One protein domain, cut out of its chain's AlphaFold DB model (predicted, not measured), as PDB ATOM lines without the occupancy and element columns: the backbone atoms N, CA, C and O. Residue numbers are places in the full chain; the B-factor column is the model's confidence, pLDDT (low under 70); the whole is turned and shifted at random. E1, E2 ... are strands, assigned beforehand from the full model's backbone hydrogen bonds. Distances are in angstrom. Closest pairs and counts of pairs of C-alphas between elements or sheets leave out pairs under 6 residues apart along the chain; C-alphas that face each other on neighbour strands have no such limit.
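What this domain is: This is residues 311 to 401 of the 738 residues of the protein "Ig-like domain-containing protein" of Psychrobacter sanguinis (UniProt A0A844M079). With little regular structure, this is a small sandwich: sheet E4 E3 E6 E7 faces sheet E1 E2 E5, both antiparallel, with long loops at residues 314 to 334 and 370 to 381. The 91 printed residues include seven strands, E1 to E7 along the chain, and no named helix: all strand, 35 residues in named elements. It is compact, radius of gyration of the C-alphas 13.5 A, spanning 36 by 32 by 21 A.

How they stand to each other: Start at E1, residues 311 to 313, a hairpin with E2, residues 335 to 339; N 312 and O 337 are 2.8 A apart. E5, residues 366 to 369, neighbours E2: N 338 to O 366, 2.8 A. In the strongly twisted other sheet, E3, residues 346 to 351, neighbours E4, residues 357 to 361 (a hairpin; N 357 to O 349, 2.8 A), and E6, residues 382 to 388 (N 348 to O 387, 2.9 A). E6 and E7, residues 396 to 400, form a hairpin: N 398 to O 384, 2.8 A. Across the sandwich, the closest C-alphas of E1 and E7, Ile 311 and Ala 398, are 6.7 A apart.

Where its parts are: Find C-alpha 311 at (138.329, 55.035, 33.926); E6 runs 20.4 A; E7 ends at C-alpha 400, (140.330, 45.435, 38.488).

The domain as a whole: The farthest C-alphas, Gly 319 and Gly 390, are 40.2 A apart. The printed part has no cut; links E1 to E2 and E5 to E6 are long. Residues 313 to 335 and 370 to 381 are among the 39 under pLDDT 70.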
ATOM      1  N   ILE A 311     137.256  56.009  33.691       86.12
ATOM      2  CA  ILE A 311     138.329  55.035  33.926       86.12
ATOM      3  C   ILE A 311     138.109  53.823  33.009       86.12
ATOM      4  O   ILE A 311     137.200  53.026  33.227       86.12
ATOM      5  N   ASN A 312     138.959  53.681  31.994       77.62
ATOM      6  CA  ASN A 312     138.930  52.598  31.012       77.62
ATOM      7  C   ASN A 312     140.161  51.695  31.168       77.62
ATOM      8  O   ASN A 312     141.292  52.174  31.260       77.62
ATOM      9  N   PHE A 313     139.981  50.378  31.131       67.75
ATOM     10  CA  PHE A 313     141.102  49.436  31.146       67.75
ATOM     11  C   PHE A 313     141.653  49.211  29.730       67.75
ATOM     12  O   PHE A 313     140.890  49.044  28.777       67.75
ATOM     13  N   ALA A 314     142.981  49.220  29.570       55.88
ATOM     14  CA  ALA A 314     143.602  48.955  28.275       55.88
ATOM     15  C   ALA A 314     143.492  47.459  27.929       55.88
ATOM     16  O   ALA A 314     144.012  46.604  28.645       55.88
ATOM     17  N   LYS A 315     142.812  47.152  26.820       49.91
ATOM     18  CA  LYS A 315     142.625  45.784  26.320       49.91
ATOM     19  C   LYS A 315     143.935  45.210  25.772       49.91
ATOM     20  O   LYS A 315     144.617  45.865  24.985       49.91
ATOM     21  N   ASP A 316     144.251  43.973  26.146       43.88
ATOM     22  CA  ASP A 316     145.391  43.239  25.593       43.88
ATOM     23  C   ASP A 316     145.130  42.806  24.138       43.88
ATOM     24  O   ASP A 316     144.000  42.520  23.736       43.88
ATOM     25  N   THR A 317     146.180  42.781  23.317       35.53
ATOM     26  CA  THR A 317     146.066  42.666  21.854       35.53
ATOM     27  C   THR A 317     146.192  41.215  21.382       35.53
ATOM     28  O   THR A 317     147.094  40.861  20.623       35.53
ATOM     29  N   PHE A 318     145.239  40.374  21.792       37.94
ATOM     30  CA  PHE A 318     145.051  39.025  21.249       37.94
ATOM     31  C   PHE A 318     143.745  38.932  20.446       37.94
ATOM     32  O   PHE A 318     142.673  38.668  20.980       37.94
ATOM     33  N   GLY A 319     143.847  39.127  19.127       29.64
ATOM     34  CA  GLY A 319     142.728  38.967  18.191       29.64
ATOM     35  C   GLY A 319     141.958  40.256  17.870       29.64
ATOM     36  O   GLY A 319     142.079  41.285  18.530       29.64
ATOM     37  N   THR A 320     141.198  40.227  16.773       32.94
ATOM     38  CA  THR A 320     140.679  41.440  16.126       32.94
ATOM     39  C   THR A 320     139.312  41.895  16.641       32.94
ATOM     40  O   THR A 320     138.292  41.303  16.299       32.94
ATOM     41  N   GLY A 321     139.291  43.050  17.309       37.69
ATOM     42  CA  GLY A 321     138.255  44.070  17.098       37.69
ATOM     43  C   GLY A 321     136.878  43.854  17.733       37.69
ATOM     44  O   GLY A 321     135.905  43.586  17.037       37.69
ATOM     45  N   THR A 322     136.762  44.152  19.028       34.97
ATOM     46  CA  THR A 322     135.630  44.893  19.629       34.97
ATOM     47  C   THR A 322     136.146  45.599  20.890       34.97
ATOM     48  O   THR A 322     137.028  45.065  21.572       34.97
ATOM     49  N   LEU A 323     135.631  46.800  21.185       35.19
ATOM     50  CA  LEU A 323     135.954  47.552  22.405       35.19
ATOM     51  C   LEU A 323     135.606  46.740  23.666       35.19
ATOM     52  O   LEU A 323     134.615  46.011  23.682       35.19
ATOM     53  N   GLY A 324     136.432  46.856  24.705       37.94
ATOM     54  CA  GLY A 324     136.191  46.199  25.990       37.94
ATOM     55  C   GLY A 324     135.114  46.897  26.821       37.94
ATOM     56  O   GLY A 324     134.809  48.069  26.606       37.94
ATOM     57  N   THR A 325     134.557  46.174  27.791       39.00
ATOM     58  CA  THR A 325     133.647  46.736  28.807       39.00
ATOM     59  C   THR A 325     134.361  46.870  30.153       39.00
ATOM     60  O   THR A 325     135.480  46.392  30.313       39.00
ATOM     61  N   ALA A 326     133.700  47.427  31.174       37.56
ATOM     62  CA  ALA A 326     134.216  47.447  32.551       37.56
ATOM     63  C   ALA A 326     134.396  46.045  33.195       37.56
ATOM     64  O   ALA A 326     134.742  45.952  34.369       37.56
ATOM     65  N   SER A 327     134.138  44.959  32.451       36.19
ATOM     66  CA  SER A 327     134.436  43.569  32.828       36.19
ATOM     67  C   SER A 327     135.664  42.970  32.113       36.19
ATOM     68  O   SER A 327     136.071  41.868  32.475       36.19
ATOM     69  N   ASP A 328     136.262  43.652  31.123       38.25
ATOM     70  CA  ASP A 328     137.517  43.211  30.490       38.25
ATOM     71  C   ASP A 328     138.688  43.378  31.486       38.25
ATOM     72  O   ASP A 328     138.807  44.397  32.171       38.25
ATOM     73  N   LYS A 329     139.574  42.376  31.558       50.50
ATOM     74  CA  LYS A 329     140.715  42.325  32.488       50.50
ATOM     75  C   LYS A 329     142.028  42.641  31.760       50.50
ATOM     76  O   LYS A 329     142.224  42.219  30.624       50.50
ATOM     77  N   ILE A 330     142.943  43.359  32.418       46.97
ATOM     78  CA  ILE A 330     144.265  43.686  31.851       46.97
ATOM     79  C   ILE A 330     145.209  42.489  32.010       46.97
ATOM     80  O   ILE A 330     145.698  42.230  33.112       46.97
ATOM     81  N   SER A 331     145.560  41.830  30.909       46.22
ATOM     82  CA  SER A 331     146.763  40.999  30.838       46.22
ATOM     83  C   SER A 331     147.997  41.831  30.451       46.22
ATOM     84  O   SER A 331     147.931  42.760  29.652       46.22
ATOM     85  N   ASN A 332     149.131  41.481  31.067       41.69
ATOM     86  CA  ASN A 332     150.520  41.920  30.832       41.69
ATOM     87  C   ASN A 332     150.891  43.430  30.841       41.69
ATOM     88  O   ASN A 332     151.917  43.758  31.435       41.69
ATOM     89  N   ASN A 333     150.121  44.358  30.258       48.34
ATOM     90  CA  ASN A 333     150.612  45.721  29.957       48.34
ATOM     91  C   ASN A 333     150.299  46.796  31.027       48.34
ATOM     92  O   ASN A 333     150.556  47.984  30.828       48.34
ATOM     93  N   ASN A 334     149.748  46.384  32.174       58.50
ATOM     94  CA  ASN A 334     149.708  47.131  33.443       58.50
ATOM     95  C   ASN A 334     149.118  48.565  33.437       58.50
ATOM     96  O   ASN A 334     149.316  49.298  34.406       58.50
ATOM     97  N   THR A 335     148.411  48.984  32.383       68.12
ATOM     98  CA  THR A 335     148.052  50.396  32.152       68.12
ATOM     99  C   THR A 335     146.541  50.626  32.179       68.12
ATOM    100  O   THR A 335     145.782  49.967  31.469       68.12
ATOM    101  N   VAL A 336     146.112  51.595  32.987       77.06
ATOM    102  CA  VAL A 336     144.733  52.091  33.073       77.06
ATOM    103  C   VAL A 336     144.658  53.439  32.361       77.06
ATOM    104  O   VAL A 336     145.490  54.313  32.602       77.06
ATOM    105  N   ASN A 337     143.662  53.627  31.504       84.19
ATOM    106  CA  ASN A 337     143.427  54.882  30.802       84.19
ATOM    107  C   ASN A 337     142.410  55.726  31.582       84.19
ATOM    108  O   ASN A 337     141.316  55.252  31.888       84.19
ATOM    109  N   VAL A 338     142.744  56.982  31.871       86.94
ATOM    110  CA  VAL A 338     141.817  57.966  32.447       86.94
ATOM    111  C   VAL A 338     141.507  59.016  31.382       86.94
ATOM    112  O   VAL A 338     142.376  59.752  30.907       86.94
ATOM    113  N   SER A 339     140.246  59.026  30.976       88.38
ATOM    114  CA  SER A 339     139.682  59.826  29.887       88.38
ATOM    115  C   SER A 339     138.595  60.769  30.420       88.38
ATOM    116  O   SER A 339     138.401  60.834  31.632       88.38
ATOM    117  N   SER A 340     137.955  61.529  29.523       89.69
ATOM    118  CA  SER A 340     136.979  62.589  29.840       89.69
ATOM    119  C   SER A 340     137.467  63.655  30.832       89.69
ATOM    120  O   SER A 340     136.698  64.140  31.644       89.69
ATOM    121  N   ILE A 341     138.741  64.057  30.766       91.50
ATOM    122  CA  ILE A 341     139.256  65.209  31.529       91.50
ATOM    123  C   ILE A 341     139.751  66.271  30.553       91.50
ATOM    124  O   ILE A 341     140.638  65.977  29.738       91.50
ATOM    125  N   ALA A 342     139.239  67.494  30.681       90.50
ATOM    126  CA  ALA A 342     139.596  68.623  29.829       90.50
ATOM    127  C   ALA A 342     141.120  68.876  29.769       90.50
ATOM    128  O   ALA A 342     141.810  68.762  30.794       90.50
ATOM    129  N   PRO A 343     141.691  69.215  28.595       89.75
ATOM    130  CA  PRO A 343     143.121  69.485  28.463       89.75
ATOM    131  C   PRO A 343     143.607  70.595  29.405       89.75
ATOM    132  O   PRO A 343     142.996  71.652  29.512       89.75
ATOM    133  N   GLY A 344     144.751  70.384  30.056       88.69
ATOM    134  CA  GLY A 344     145.354  71.374  30.957       88.69
ATOM    135  C   GLY A 344     144.918  71.292  32.425       88.69
ATOM    136  O   GLY A 344     145.562  71.919  33.267       88.69
ATOM    137  N   LEU A 345     143.900  70.495  32.775       91.69
ATOM    138  CA  LEU A 345     143.536  70.256  34.177       91.69
ATOM    139  C   LEU A 345     144.487  69.259  34.855       91.69
ATOM    140  O   LEU A 345     144.865  68.246  34.267       91.69
ATOM    141  N   GLU A 346     144.853  69.522  36.114       93.56
ATOM    142  CA  GLU A 346     145.529  68.530  36.956       93.56
ATOM    143  C   GLU A 346     144.531  67.469  37.446       93.56
ATOM    144  O   GLU A 346     143.432  67.803  37.899       93.56
ATOM    145  N   TRP A 347     144.931  66.199  37.419       93.00
ATOM    146  CA  TRP A 347     144.131  65.078  37.920       93.00
ATOM    147  C   TRP A 347     144.914  64.231  38.925       93.00
ATOM    148  O   TRP A 347     146.147  64.246  38.968       93.00
ATOM    149  N   GLU A 348     144.194  63.505  39.773       93.75
ATOM    150  CA  GLU A 348     144.764  62.657  40.818       93.75
ATOM    151  C   GLU A 348     144.052  61.302  40.894       93.75
ATOM    152  O   GLU A 348     142.892  61.163  40.499       93.75
ATOM    153  N   TYR A 349     144.774  60.289  41.371       91.56
ATOM    154  CA  TYR A 349     144.286  58.916  41.498       91.56
ATOM    155  C   TYR A 349     144.681  58.292  42.836       91.56
ATOM    156  O   TYR A 349     145.684  58.673  43.441       91.56
ATOM    157  N   GLN A 350     143.930  57.291  43.282       90.25
ATOM    158  CA  GLN A 350     144.315  56.435  44.399       90.25
ATOM    159  C   GLN A 350     144.000  54.965  44.112       90.25
ATOM    160  O   GLN A 350     143.187  54.631  43.250       90.25
ATOM    161  N   ILE A 351     144.694  54.074  44.820       84.75
ATOM    162  CA  ILE A 351     144.556  52.622  44.678       84.75
ATOM    163  C   ILE A 351     144.245  52.049  46.061       84.75
ATOM    164  O   ILE A 351     144.979  52.308  47.016       84.75
ATOM    165  N   ASN A 352     143.168  51.266  46.169       80.25
ATOM    166  CA  ASN A 352     142.707  50.607  47.399       80.25
ATOM    167  C   ASN A 352     142.549  51.553  48.614       80.25
ATOM    168  O   ASN A 352     142.830  51.150  49.742       80.25
ATOM    169  N   GLY A 353     142.141  52.810  48.398       81.00
ATOM    170  CA  GLY A 353     142.013  53.808  49.472       81.00
ATOM    171  C   GLY A 353     143.342  54.269  50.093       81.00
ATOM    172  O   GLY A 353     143.350  54.800  51.202       81.00
ATOM    173  N   GLY A 354     144.477  54.059  49.411       83.00
ATOM    174  CA  GLY A 354     145.723  54.770  49.716       83.00
ATOM    175  C   GLY A 354     145.592  56.279  49.458       83.00
ATOM    176  O   GLY A 354     144.626  56.721  48.855       83.00
ATOM    177  N   GLY A 355     146.558  57.091  49.894       89.19
ATOM    178  CA  GLY A 355     146.488  58.543  49.675       89.19
ATOM    179  C   GLY A 355     146.612  58.939  48.197       89.19
ATOM    180  O   GLY A 355     147.443  58.371  47.483       89.19
ATOM    181  N   TRP A 356     145.836  59.942  47.769       92.69
ATOM    182  CA  TRP A 356     145.855  60.516  46.416       92.69
ATOM    183  C   TRP A 356     147.271  60.803  45.889       92.69
ATOM    184  O   TRP A 356     148.107  61.407  46.566       92.69
ATOM    185  N   GLN A 357     147.524  60.362  44.660       91.31
ATOM    186  CA  GLN A 357     148.752  60.538  43.892       91.31
ATOM    187  C   GLN A 357     148.482  61.446  42.687       91.31
ATOM    188  O   GLN A 357     147.425  61.369  42.065       91.31
ATOM    189  N   ASN A 358     149.453  62.286  42.326       90.75
ATOM    190  CA  ASN A 358     149.332  63.173  41.168       90.75
ATOM    191  C   ASN A 358     149.398  62.364  39.857       90.75
ATOM    192  O   ASN A 358     150.400  61.694  39.600       90.75
ATOM    193  N   GLY A 359     148.351  62.443  39.034       86.12
ATOM    194  CA  GLY A 359     148.295  61.853  37.694       86.12
ATOM    195  C   GLY A 359     148.919  62.736  36.606       86.12
ATOM    196  O   GLY A 359     149.218  62.257  35.513       86.12
ATOM    197  N   GLY A 360     149.177  64.011  36.913       89.38
ATOM    198  CA  GLY A 360     149.734  64.997  35.994       89.38
ATOM    199  C   GLY A 360     148.670  65.915  35.392       89.38
ATOM    200  O   GLY A 360     147.591  66.098  35.952       89.38
ATOM    201  N   VAL A 361     149.008  66.524  34.256       89.94
ATOM    202  CA  VAL A 361     148.160  67.477  33.524       89.94
ATOM    203  C   VAL A 361     147.514  66.770  32.333       89.94
ATOM    204  O   VAL A 361     148.219  66.120  31.561       89.94
ATOM    205  N   SER A 362     146.195  66.906  32.175       88.56
ATOM    206  CA  SER A 362     145.441  66.180  31.152       88.56
ATOM    207  C   SER A 362     145.774  66.608  29.723       88.56
ATOM    208  O   SER A 362     145.943  67.793  29.426       88.56
ATOM    209  N   ASN A 363     145.809  65.625  28.821       77.38
ATOM    210  CA  ASN A 363     146.018  65.783  27.381       77.38
ATOM    211  C   ASN A 363     144.979  65.005  26.536       77.38
ATOM    212  O   ASN A 363     145.275  64.609  25.409       77.38
ATOM    213  N   THR A 364     143.771  64.793  27.080       63.91
ATOM    214  CA  THR A 364     142.650  63.939  26.600       63.91
ATOM    215  C   THR A 364     142.769  62.428  26.834       63.91
ATOM    216  O   THR A 364     141.739  61.789  27.042       63.91
ATOM    217  N   THR A 365     143.968  61.831  26.842       66.12
ATOM    218  CA  THR A 365     144.144  60.381  27.078       66.12
ATOM    219  C   THR A 365     145.281  60.137  28.064       66.12
ATOM    220  O   THR A 365     146.440  59.979  27.684       66.12
ATOM    221  N   ASN A 366     144.940  60.100  29.351       78.56
ATOM    222  CA  ASN A 366     145.912  59.930  30.423       78.56
ATOM    223  C   ASN A 366     146.161  58.446  30.709       78.56
ATOM    224  O   ASN A 366     145.223  57.652  30.706       78.56
ATOM    225  N   THR A 367     147.404  58.071  31.007       76.06
ATOM    226  CA  THR A 367     147.795  56.677  31.272       76.06
ATOM    227  C   THR A 367     148.381  56.519  32.673       76.06
ATOM    228  O   THR A 367     149.468  57.023  32.955       76.06
ATOM    229  N   LEU A 368     147.696  55.768  33.534       75.19
ATOM    230  CA  LEU A 368     148.205  55.297  34.819       75.19
ATOM    231  C   LEU A 368     148.865  53.925  34.639       75.19
ATOM    232  O   LEU A 368     148.178  52.924  34.438       75.19
ATOM    233  N   SER A 369     150.189  53.856  34.764       70.19
ATOM    234  CA  SER A 369     150.893  52.575  34.904       70.19
ATOM    235  C   SER A 369     150.815  52.087  36.352       70.19
ATOM    236  O   SER A 369     151.346  52.719  37.264       70.19
ATOM    237  N   LEU A 370     150.174  50.940  36.562       65.69
ATOM    238  CA  LEU A 370     150.133  50.261  37.855       65.69
ATOM    239  C   LEU A 370     151.519  49.654  38.195       65.69
ATOM    240  O   LEU A 370     152.303  49.369  37.282       65.69
ATOM    241  N   PRO A 371     151.843  49.405  39.481       58.06
ATOM    242  CA  PRO A 371     153.135  48.842  39.892       58.06
ATOM    243  C   PRO A 371     153.452  47.483  39.248       58.06
ATOM    244  O   PRO A 371     152.569  46.658  39.038       58.06
ATOM    245  N   THR A 372     154.722  47.197  38.962       45.88
ATOM    246  CA  THR A 372     155.163  46.039  38.152       45.88
ATOM    247  C   THR A 372     155.095  44.661  38.843       45.88
ATOM    248  O   THR A 372     155.809  43.744  38.453       45.88
ATOM    249  N   ASN A 373     154.237  44.492  39.856       49.22
ATOM    250  CA  ASN A 373     153.950  43.220  40.537       49.22
ATOM    251  C   ASN A 373     152.512  43.234  41.105       49.22
ATOM    252  O   ASN A 373     152.307  43.292  42.316       49.22
ATOM    253  N   ASN A 374     151.504  43.209  40.226       48.12
ATOM    254  CA  ASN A 374     150.082  43.265  40.617       48.12
ATOM    255  C   ASN A 374     149.450  41.895  40.936       48.12
ATOM    256  O   ASN A 374     148.230  41.750  40.983       48.12
ATOM    257  N   THR A 375     150.263  40.868  41.173       42.91
ATOM    258  CA  THR A 375     149.802  39.556  41.636       42.91
ATOM    259  C   THR A 375     149.537  39.574  43.141       42.91
ATOM    260  O   THR A 375     150.346  39.106  43.945       42.91
ATOM    261  N   ARG A 376     148.347  40.043  43.542       45.69
ATOM    262  CA  ARG A 376     147.778  39.616  44.828       45.69
ATOM    263  C   ARG A 376     147.543  38.109  44.770       45.69
ATOM    264  O   ARG A 376     146.637  37.639  44.092       45.69
ATOM    265  N   THR A 377     148.339  37.350  45.516       42.81
ATOM    266  CA  THR A 377     148.213  35.886  45.627       42.81
ATOM    267  C   THR A 377     146.946  35.430  46.359       42.81
ATOM    268  O   THR A 377     146.685  34.233  46.427       42.81
ATOM    269  N   ASP A 378     146.152  36.368  46.886       46.53
ATOM    270  CA  ASP A 378     144.851  36.132  47.524       46.53
ATOM    271  C   ASP A 378     143.637  36.292  46.581       46.53
ATOM    272  O   ASP A 378     142.510  36.049  47.004       46.53
ATOM    273  N   GLY A 379     143.842  36.692  45.317       49.09
ATOM    274  CA  GLY A 379     142.766  36.861  44.328       49.09
ATOM    275  C   GLY A 379     141.874  38.098  44.522       49.09
ATOM    276  O   GLY A 379     140.879  38.251  43.814       49.09
ATOM    277  N   THR A 380     142.199  38.998  45.458       54.38
ATOM    278  CA  THR A 380     141.400  40.212  45.700       54.38
ATOM    279  C   THR A 380     141.591  41.239  44.581       54.38
ATOM    280  O   THR A 380     142.702  41.458  44.100       54.38
ATOM    281  N   ALA A 381     140.507  41.917  44.204       61.09
ATOM    282  CA  ALA A 381     140.540  43.018  43.246       61.09
ATOM    283  C   ALA A 381     141.369  44.223  43.732       61.09
ATOM    284  O   ALA A 381     141.481  44.475  44.934       61.09
ATOM    285  N   TYR A 382     141.862  45.020  42.783       71.06
ATOM    286  CA  TYR A 382     142.308  46.390  43.030       71.06
ATOM    287  C   TYR A 382     141.159  47.359  42.742       71.06
ATOM    288  O   TYR A 382     140.626  47.370  41.633       71.06
ATOM    289  N   MET A 383     140.817  48.206  43.708       80.75
ATOM    290  CA  MET A 383     139.992  49.388  43.467       80.75
ATOM    291  C   MET A 383     140.899  50.523  42.986       80.75
ATOM    292  O   MET A 383     141.859  50.872  43.676       80.75
ATOM    293  N   VAL A 384     140.604  51.090  41.819       85.94
ATOM    294  CA  VAL A 384     141.261  52.291  41.284       85.94
ATOM    295  C   VAL A 384     140.240  53.418  41.279       85.94
ATOM    296  O   VAL A 384     139.156  53.266  40.720       85.94
ATOM    297  N   GLU A 385     140.592  54.546  41.882       91.62
ATOM    298  CA  GLU A 385     139.782  55.763  41.894       91.62
ATOM    299  C   GLU A 385     140.562  56.900  41.235       91.62
ATOM    300  O   GLU A 385     141.779  56.995  41.400       91.62
ATOM    301  N   ALA A 386     139.872  57.765  40.497       92.12
ATOM    302  CA  ALA A 386     140.460  58.934  39.847       92.12
ATOM    303  C   ALA A 386     139.485  60.118  39.880       92.12
ATOM    304  O   ALA A 386     138.269  59.915  39.948       92.12
ATOM    305  N   ARG A 387     140.021  61.344  39.831       93.56
ATOM    306  CA  ARG A 387     139.254  62.603  39.797       93.56
ATOM    307  C   ARG A 387     140.083  63.774  39.268       93.56
ATOM    308  O   ARG A 387     141.315  63.724  39.289       93.56
ATOM    309  N   VAL A 388     139.425  64.863  38.874       94.25
ATOM    310  CA  VAL A 388     140.092  66.162  38.698       94.25
ATOM    311  C   VAL A 388     140.468  66.733  40.065       94.25
ATOM    312  O   VAL A 388     139.691  66.715  41.023       94.25
ATOM    313  N   LYS A 389     141.700  67.230  40.174       92.06
ATOM    314  CA  LYS A 389     142.295  67.648  41.443       92.06
ATOM    315  C   LYS A 389     141.620  68.917  41.966       92.06
ATOM    316  O   LYS A 389     141.680  69.978  41.344       92.06
ATOM    317  N   GLY A 390     140.998  68.793  43.139       89.75
ATOM    318  CA  GLY A 390     140.176  69.841  43.752       89.75
ATOM    319  C   GLY A 390     138.701  69.846  43.327       89.75
ATOM    320  O   GLY A 390     137.978  70.732  43.768       89.75
ATOM    321  N   LEU A 391     138.247  68.874  42.524       91.88
ATOM    322  CA  LEU A 391     136.849  68.718  42.105       91.88
ATOM    323  C   LEU A 391     136.334  67.325  42.500       91.88
ATOM    324  O   LEU A 391     136.351  66.380  41.711       91.88
ATOM    325  N   GLU A 392     135.905  67.176  43.753       91.12
ATOM    326  CA  GLU A 392     135.587  65.854  44.317       91.12
ATOM    327  C   GLU A 392     134.326  65.209  43.709       91.12
ATOM    328  O   GLU A 392     134.222  63.981  43.701       91.12
ATOM    329  N   SER A 393     133.412  66.003  43.135       88.50
ATOM    330  CA  SER A 393     132.237  65.529  42.380       88.50
ATOM    331  C   SER A 393     132.615  64.617  41.211       88.50
ATOM    332  O   SER A 393     131.970  63.587  41.012       88.50
ATOM    333  N   SER A 394     133.717  64.934  40.520       93.69
ATOM    334  CA  SER A 394     134.213  64.191  39.354       93.69
ATOM    335  C   SER A 394     134.744  62.782  39.649       93.69
ATOM    336  O   SER A 394     135.110  62.051  38.724       93.69
ATOM    337  N   THR A 395     134.808  62.388  40.928       93.62
ATOM    338  CA  THR A 395     135.417  61.121  41.345       93.62
ATOM    339  C   THR A 395     134.669  59.919  40.776       93.62
ATOM    340  O   THR A 395     133.453  59.782  40.944       93.62
ATOM    341  N   ASN A 396     135.415  59.005  40.161       93.81
ATOM    342  CA  ASN A 396     134.917  57.717  39.689       93.81
ATOM    343  C   ASN A 396     135.792  56.570  40.215       93.81
ATOM    344  O   ASN A 396     136.946  56.783  40.588       93.81
ATOM    345  N   SER A 397     135.243  55.353  40.237       89.62
ATOM    346  CA  SER A 397     135.881  54.162  40.808       89.62
ATOM    347  C   SER A 397     135.688  52.937  39.913       89.62
ATOM    348  O   SER A 397     134.566  52.663  39.486       89.62
ATOM    349  N   ALA A 398     136.746  52.158  39.689       82.69
ATOM    350  CA  ALA A 398     136.713  50.926  38.904       82.69
ATOM    351  C   ALA A 398     137.424  49.770  39.629       82.69
ATOM    352  O   ALA A 398     138.408  49.975  40.342       82.69
ATOM    353  N   MET A 399     136.930  48.543  39.440       73.19
ATOM    354  CA  MET A 399     137.422  47.337  40.121       73.19
ATOM    355  C   MET A 399     138.153  46.410  39.146       73.19
ATOM    356  O   MET A 399     137.530  45.738  38.327       73.19
ATOM    357  N   LEU A 400     139.478  46.333  39.266       66.69
ATOM    358  CA  LEU A 400     140.330  45.435  38.488       66.69
ATOM    359  C   LEU A 400     140.461  44.084  39.207       66.69
ATOM    360  O   LEU A 400     141.180  43.971  40.201       66.69
ATOM    361  N   THR A 401     139.794  43.046  38.700       52.75
ATOM    362  CA  THR A 401     140.008  41.654  39.139       52.75
ATOM    363  C   THR A 401     141.047  40.977  38.249       52.75
ATOM    364  O   THR A 401     140.885  40.932  37.033       52.75
TER     365      THR A 401